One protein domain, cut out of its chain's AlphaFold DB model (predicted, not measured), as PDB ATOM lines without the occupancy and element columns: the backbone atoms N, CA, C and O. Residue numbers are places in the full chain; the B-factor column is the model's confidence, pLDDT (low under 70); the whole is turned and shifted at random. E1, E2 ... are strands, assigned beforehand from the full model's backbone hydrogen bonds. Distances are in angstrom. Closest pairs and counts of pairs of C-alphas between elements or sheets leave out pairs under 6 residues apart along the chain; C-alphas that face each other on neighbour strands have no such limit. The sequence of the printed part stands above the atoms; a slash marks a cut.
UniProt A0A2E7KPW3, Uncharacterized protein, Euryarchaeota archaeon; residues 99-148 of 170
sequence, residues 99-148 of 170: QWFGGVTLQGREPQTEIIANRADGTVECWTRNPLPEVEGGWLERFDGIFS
ATOM      1  N   GLN A  99      -8.890  42.633  15.244       94.81
ATOM      2  CA  GLN A  99      -9.653  41.518  15.802       94.81
ATOM      3  C   GLN A  99      -9.392  40.261  14.966       94.81
ATOM      4  O   GLN A  99      -9.512  40.284  13.740       94.81
ATOM      5  N   TRP A 100      -9.113  39.155  15.647       96.25
ATOM      6  CA  TRP A 100      -8.954  37.835  15.053       96.25
ATOM      7  C   TRP A 100      -9.883  36.824  15.711       96.25
ATOM      8  O   TRP A 100     -10.215  36.920  16.894       96.25
ATOM      9  N   PHE A 101     -10.255  35.824  14.926       96.88
ATOM     10  CA  PHE A 101     -11.015  34.660  15.342       96.88
ATOM     11  C   PHE A 101     -10.150  33.430  15.115       96.88
ATOM     12  O   PHE A 101      -9.617  33.228  14.020       96.88
ATOM     13  N   GLY A 102      -9.991  32.630  16.162       96.81
ATOM     14  CA  GLY A 102      -9.147  31.451  16.160       96.81
ATOM     15  C   GLY A 102      -9.884  30.171  16.535       96.81
ATOM     16  O   GLY A 102     -10.905  30.174  17.227       96.81
ATOM     17  N   GLY A 103      -9.358  29.051  16.066       97.25
ATOM     18  CA  GLY A 103      -9.884  27.742  16.411       97.25
ATOM     19  C   GLY A 103      -8.843  26.647  16.286       97.25
ATOM     20  O   GLY A 103      -7.839  26.792  15.585       97.25
ATOM     21  N   VAL A 104      -9.092  25.538  16.980       97.50
ATOM     22  CA  VAL A 104      -8.265  24.328  16.909       97.50
ATOM     23  C   VAL A 104      -9.058  23.206  16.255       97.50
ATOM     24  O   VAL A 104     -10.182  22.912  16.660       97.50
ATOM     25  N   THR A 105      -8.468  22.565  15.255       97.69
ATOM     26  CA  THR A 105      -9.021  21.388  14.571       97.69
ATOM     27  C   THR A 105      -7.971  20.276  14.485       97.69
ATOM     28  O   THR A 105      -6.860  20.416  14.998       97.69
ATOM     29  N   LEU A 106      -8.331  19.144  13.886       97.25
ATOM     30  CA  LEU A 106      -7.398  18.057  13.591       97.25
ATOM     31  C   LEU A 106      -6.694  18.306  12.256       97.25
ATOM     32  O   LEU A 106      -7.299  18.841  11.327       97.25
ATOM     33  N   GLN A 107      -5.443  17.864  12.155       95.94
ATOM     34  CA  GLN A 107      -4.662  17.957  10.925       95.94
ATOM     35  C   GLN A 107      -5.370  17.279   9.742       95.94
ATOM     36  O   GLN A 107      -5.906  16.175   9.865       95.94
ATOM     37  N   GLY A 108      -5.358  17.952   8.591       95.56
ATOM     38  CA  GLY A 108      -6.070  17.559   7.377       95.56
ATOM     39  C   GLY A 108      -7.512  18.073   7.301       95.56
ATOM     40  O   GLY A 108      -8.197  17.776   6.324       95.56
ATOM     41  N   ARG A 109      -7.982  18.824   8.306       96.06
ATOM     42  CA  ARG A 109      -9.334  19.418   8.350       96.06
ATOM     43  C   ARG A 109      -9.326  20.939   8.430       96.06
ATOM     44  O   ARG A 109     -10.391  21.554   8.450       96.06
ATOM     45  N   GLU A 110      -8.149  21.539   8.541       95.44
ATOM     46  CA  GLU A 110      -7.977  22.977   8.634       95.44
ATOM     47  C   GLU A 110      -8.499  23.688   7.376       95.44
ATOM     48  O   GLU A 110      -8.216  23.268   6.248       95.44
ATOM     49  N   PRO A 111      -9.270  24.776   7.535       95.38
ATOM     50  CA  PRO A 111      -9.649  25.605   6.411       95.38
ATOM     51  C   PRO A 111      -8.457  26.469   5.984       95.38
ATOM     52  O   PRO A 111      -7.482  26.643   6.715       95.38
ATOM     53  N   GLN A 112      -8.550  27.067   4.799       94.88
ATOM     54  CA  GLN A 112      -7.587  28.086   4.390       94.88
ATOM     55  C   GLN A 112      -7.824  29.362   5.207       94.88
ATOM     56  O   GLN A 112      -8.834  30.043   5.023       94.88
ATOM     57  N   THR A 113      -6.896  29.672   6.111       96.06
ATOM     58  CA  THR A 113      -6.897  30.877   6.953       96.06
ATOM     59  C   THR A 113      -5.561  31.605   6.851       96.06
ATOM     60  O   THR A 113      -4.567  31.043   6.395       96.06
ATOM     61  N   GLU A 114      -5.516  32.870   7.271       96.44
ATOM     62  CA  GLU A 114      -4.303  33.688   7.174       96.44
ATOM     63  C   GLU A 114      -3.148  33.177   8.050       96.44
ATOM     64  O   GLU A 114      -1.984  33.397   7.710       96.44
ATOM     65  N   ILE A 115      -3.451  32.516   9.170       96.88
ATOM     66  CA  ILE A 115      -2.464  31.865  10.040       96.88
ATOM     67  C   ILE A 115      -2.871  30.408  10.229       96.88
ATOM     68  O   ILE A 115      -4.024  30.131  10.564       96.88
ATOM     69  N   ILE A 116      -1.913  29.501  10.035       97.06
ATOM     70  CA  ILE A 116      -2.033  28.060  10.272       97.06
ATOM     71  C   ILE A 116      -0.772  27.616  11.018       97.06
ATOM     72  O   ILE A 116       0.338  27.789  10.517       97.06
ATOM     73  N   ALA A 117      -0.941  27.062  12.216       97.06
ATOM     74  CA  ALA A 117       0.140  26.585  13.071       97.06
ATOM     75  C   ALA A 117      -0.082  25.098  13.390       97.06
ATOM     76  O   ALA A 117      -0.985  24.738  14.152       97.06
ATOM     77  N   ASN A 118       0.740  24.225  12.800       96.94
ATOM     78  CA  ASN A 118       0.664  22.782  13.041       96.94
ATOM     79  C   ASN A 118       1.339  22.434  14.366       96.94
ATOM     80  O   ASN A 118       2.394  22.978  14.701       96.94
ATOM     81  N   ARG A 119       0.761  21.495  15.112       95.62
ATOM     82  CA  ARG A 119       1.279  21.050  16.409       95.62
ATOM     83  C   ARG A 119       1.608  19.561  16.357       95.62
ATOM     84  O   ARG A 119       0.990  18.793  15.623       95.62
ATOM     85  N   ALA A 120       2.587  19.138  17.153       94.56
ATOM     86  CA  ALA A 120       3.080  17.756  17.138       94.56
ATOM     87  C   ALA A 120       2.068  16.719  17.669       94.56
ATOM     88  O   ALA A 120       2.275  15.521  17.512       94.56
ATOM     89  N   ASP A 121       0.980  17.164  18.298       94.12
ATOM     90  CA  ASP A 121      -0.115  16.319  18.787       94.12
ATOM     91  C   ASP A 121      -1.181  16.008  17.718       94.12
ATOM     92  O   ASP A 121      -2.209  15.409  18.033       94.12
ATOM     93  N   GLY A 122      -0.957  16.421  16.465       95.88
ATOM     94  CA  GLY A 122      -1.897  16.233  15.360       95.88
ATOM     95  C   GLY A 122      -3.041  17.250  15.336       95.88
ATOM     96  O   GLY A 122      -3.986  17.084  14.562       95.88
ATOM     97  N   THR A 123      -2.978  18.296  16.167       96.88
ATOM     98  CA  THR A 123      -3.904  19.431  16.101       96.88
ATOM     99  C   THR A 123      -3.322  20.582  15.287       96.88
ATOM    100  O   THR A 123      -2.107  20.762  15.188       96.88
ATOM    101  N   VAL A 124      -4.207  21.381  14.703       97.38
ATOM    102  CA  VAL A 124      -3.860  22.568  13.924       97.38
ATOM    103  C   VAL A 124      -4.621  23.750  14.488       97.38
ATOM    104  O   VAL A 124      -5.828  23.683  14.714       97.38
ATOM    105  N   GLU A 125      -3.891  24.823  14.744       97.50
ATOM    106  CA  GLU A 125      -4.432  26.103  15.169       97.50
ATOM    107  C   GLU A 125      -4.541  27.041  13.969       97.50
ATOM    108  O   GLU A 125      -3.565  27.263  13.253       97.50
ATOM    109  N   CYS A 126      -5.721  27.616  13.776       97.62
ATOM    110  CA  CYS A 126      -6.034  28.505  12.664       97.62
ATOM    111  C   CYS A 126      -6.481  29.863  13.195       97.62
ATOM    112  O   CYS A 126      -7.225  29.907  14.173       97.62
ATOM    113  N   TRP A 127      -6.089  30.952  12.526       97.69
ATOM    114  CA  TRP A 127      -6.612  32.294  12.805       97.69
ATOM    115  C   TRP A 127      -6.937  33.063  11.533       97.69
ATOM    116  O   TRP A 127      -6.184  33.023  10.557       97.69
ATOM    117  N   THR A 128      -8.034  33.813  11.585       97.19
ATOM    118  CA  THR A 128      -8.500  34.689  10.508       97.19
ATOM    119  C   THR A 128      -9.096  35.981  11.067       97.19
ATOM    120  O   THR A 128      -9.535  36.019  12.216       97.19
ATOM    121  N   ARG A 129      -9.121  37.051  10.267       95.88
ATOM    122  CA  ARG A 129      -9.840  38.294  10.618       95.88
ATOM    123  C   ARG A 129     -11.319  38.254  10.229       95.88
ATOM    124  O   ARG A 129     -12.101  39.097  10.658       95.88
ATOM    125  N   ASN A 130     -11.707  37.278   9.414       94.94
ATOM    126  CA  ASN A 130     -13.094  37.028   9.036       94.94
ATOM    127  C   ASN A 130     -13.752  36.046  10.018       94.94
ATOM    128  O   ASN A 130     -13.054  35.416  10.811       94.94
ATOM    129  N   PRO A 131     -15.083  35.858   9.976       93.31
ATOM    130  CA  PRO A 131     -15.718  34.780  10.725       93.31
ATOM    131  C   PRO A 131     -15.051  33.425  10.441       93.31
ATOM    132  O   PRO A 131     -14.807  33.089   9.280       93.31
ATOM    133  N   LEU A 132     -14.773  32.652  11.498       93.94
ATOM    134  CA  LEU A 132     -14.178  31.314  11.391       93.94
ATOM    135  C   LEU A 132     -15.008  30.424  10.453       93.94
ATOM    136  O   LEU A 132     -16.203  30.239  10.710       93.94
ATOM    137  N   PRO A 133     -14.395  29.837   9.409       94.94
ATOM    138  CA  PRO A 133     -15.062  28.850   8.571       94.94
ATOM    139  C   PRO A 133     -15.498  27.626   9.382       94.94
ATOM    140  O   PRO A 133     -14.885  27.283  10.393       94.94
ATOM    141  N   GLU A 134     -16.533  26.925   8.925       94.75
ATOM    142  CA  GLU A 134     -16.853  25.604   9.467       94.75
ATOM    143  C   GLU A 134     -15.836  24.564   8.977       94.75
ATOM    144  O   GLU A 134     -15.337  24.641   7.853       94.75
ATOM    145  N   VAL A 135     -15.539  23.585   9.830       95.62
ATOM    146  CA  VAL A 135     -14.585  22.499   9.559       95.62
ATOM    147  C   VAL A 135     -15.266  21.149   9.731       95.62
ATOM    148  O   VAL A 135     -16.211  21.008  10.512       95.62
ATOM    149  N   GLU A 136     -14.789  20.134   9.013       92.56
ATOM    150  CA  GLU A 136     -15.352  18.787   9.101       92.56
ATOM    151  C   GLU A 136     -15.247  18.227  10.534       92.56
ATOM    152  O   GLU A 136     -14.168  18.116  11.117       92.56
ATOM    153  N   GLY A 137     -16.390  17.852  11.114       92.00
ATOM    154  CA  GLY A 137     -16.463  17.361  12.494       92.00
ATOM    155  C   GLY A 137     -16.410  18.451  13.573       92.00
ATOM    156  O   GLY A 137     -16.439  18.110  14.752       92.00
ATOM    157  N   GLY A 138     -16.393  19.730  13.187       95.12
ATOM    158  CA  GLY A 138     -16.424  20.870  14.100       95.12
ATOM    159  C   GLY A 138     -15.067  21.233  14.708       95.12
ATOM    160  O   GLY A 138     -14.085  20.498  14.615       95.12
ATOM    161  N   TRP A 139     -15.021  22.410  15.328       97.31
ATOM    162  CA  TRP A 139     -13.841  22.911  16.030       97.31
ATOM    163  C   TRP A 139     -13.720  22.264  17.412       97.31
ATOM    164  O   TRP A 139     -14.703  22.205  18.152       97.31
ATOM    165  N   LEU A 140     -12.513  21.826  17.777       96.31
ATOM    166  CA  LEU A 140     -12.199  21.312  19.116       96.31
ATOM    167  C   LEU A 140     -12.236  22.427  20.164       96.31
ATOM    168  O   LEU A 140     -12.631  22.207  21.304       96.31
ATOM    169  N   GLU A 141     -11.825  23.625  19.756       95.50
ATOM    170  CA  GLU A 141     -11.837  24.841  20.558       95.50
ATOM    171  C   GLU A 141     -12.034  26.044  19.630       95.50
ATOM    172  O   GLU A 141     -11.589  26.020  18.479       95.50
ATOM    173  N   ARG A 142     -12.702  27.087  20.128       95.69
ATOM    174  CA  ARG A 142     -12.838  28.386  19.464       95.69
ATOM    175  C   ARG A 142     -12.445  29.477  20.455       95.69
ATOM    176  O   ARG A 142     -12.823  29.401  21.621       95.69
ATOM    177  N   PHE A 143     -11.727  30.478  19.979       94.56
ATOM    178  CA  PHE A 143     -11.275  31.624  20.760       94.56
ATOM    179  C   PHE A 143     -11.165  32.855  19.863       94.56
ATOM    180  O   PHE A 143     -11.293  32.782  18.640       94.56
ATOM    181  N   ASP A 144     -10.932  34.001  20.478       94.69
ATOM    182  CA  ASP A 144     -10.710  35.260  19.796       94.69
ATOM    183  C   ASP A 144      -9.565  36.022  20.467       94.69
ATOM    184  O   ASP A 144      -9.134  35.706  21.578       94.69
ATOM    185  N   GLY A 145      -9.001  36.975  19.735       92.81
ATOM    186  CA  GLY A 145      -7.824  37.703  20.177       92.81
ATOM    187  C   GLY A 145      -7.656  39.003  19.416       92.81
ATOM    188  O   GLY A 145      -8.113  39.139  18.283       92.81
ATOM    189  N   ILE A 146      -6.981  39.964  20.044       92.31
ATOM    190  CA  ILE A 146      -6.641  41.247  19.426       92.31
ATOM    191  C   ILE A 146      -5.125  41.334  19.348       92.31
ATOM    192  O   ILE A 146      -4.458  41.417  20.384       92.31
ATOM    193  N   PHE A 147      -4.586  41.297  18.130       91.19
ATOM    194  CA  PHE A 147      -3.143  41.319  17.908       91.19
ATOM    195  C   PHE A 147      -2.746  41.797  16.512       91.19
ATOM    196  O   PHE A 147      -3.480  41.656  15.532       91.19
ATOM    197  N   SER A 148      -1.539  42.354  16.423       89.69
ATOM    198  CA  SER A 148      -0.871  42.612  15.150       89.69
ATOM    199  C   SER A 148      -0.281  41.317  14.588       89.69
ATOM    200  O   SER A 148       0.026  40.379  15.328       89.69
TER     201      SER A 148
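This is residues 99 to 148 of the 170 residues of an uncharacterized protein of Euryarchaeota archaeon (UniProt A0A2E7KPW3). One twisted sheet of four antiparallel strands stands as a wall, with two unnamed links, residues 107 to 114 and residues 129 to 140, over one of its faces; the other face is bare. The longer link, residues 129 to 140, passes over E1 on its way from E3 to E4. The printed part has 50 residues, with no named helix and four named strands, E1 to E4 along the chain; across the sheet the order is E2, E3, E1, E4, and the class is all strand. The whole is compact, with a radius of gyration of the C-alphas of 10.0 A, and rounded, with spans of 26 by 21 by 17 A.

The printed part begins with E1, residues 99 to 106, an inner strand of the sheet. E2, residues 115 to 118, is an edge strand and is apart from E1. E3, residues 123 to 128, is the antiparallel neighbour of E2 at 174 degrees, and the two form a hairpin; the C-alphas of 118 and 124 face each other at 4.6 A, and N 117 and O 125 are within hydrogen-bond range at 2.8 A. E3 is also the antiparallel neighbour of E1, at 157 degrees; the C-alphas of 127 and 102 face each other at 4.3 A, and N 101 and O 128 are 2.8 A apart, within hydrogen-bond range. E4, residues 141 to 147, is the other edge strand and the antiparallel neighbour of E1 at 147 degrees. Across that pair the C-alphas of 103 and 142 face each other at 4.3 A, and N 102 and O 143 are within hydrogen-bond range at 2.8 A. E4 is apart from E2 and from E3. From edge to edge the strands' lines turn by 50 degrees.

E1, residues 99 to 106, is the longest strand by residues and runs 23.7 A, from C-alpha 99 at (-9.653, 41.518, 15.802) to C-alpha 106 at (-7.398, 18.057, 13.591). E2, residues 115 to 118, has 4 residues. E3, residues 123 to 128, covers 16.9 A. E4, residues 141 to 147, covers 18.8 A and ends with C-alpha 147 at (-3.143, 41.319, 17.908).

The C-alphas of Gly 137 and Ser 148 are the two farthest apart, at 29.8 A, while those of Gln 99 and Ser 148, the first and last printed, are 8.9 A apart. The link from E1 to E2 is short, that from E2 to E3 tight, and that from E3 to E4 long, with 12 residues. The printed part has no cut. The mean pLDDT of the printed part is 95.5, and no printed residue is under 70.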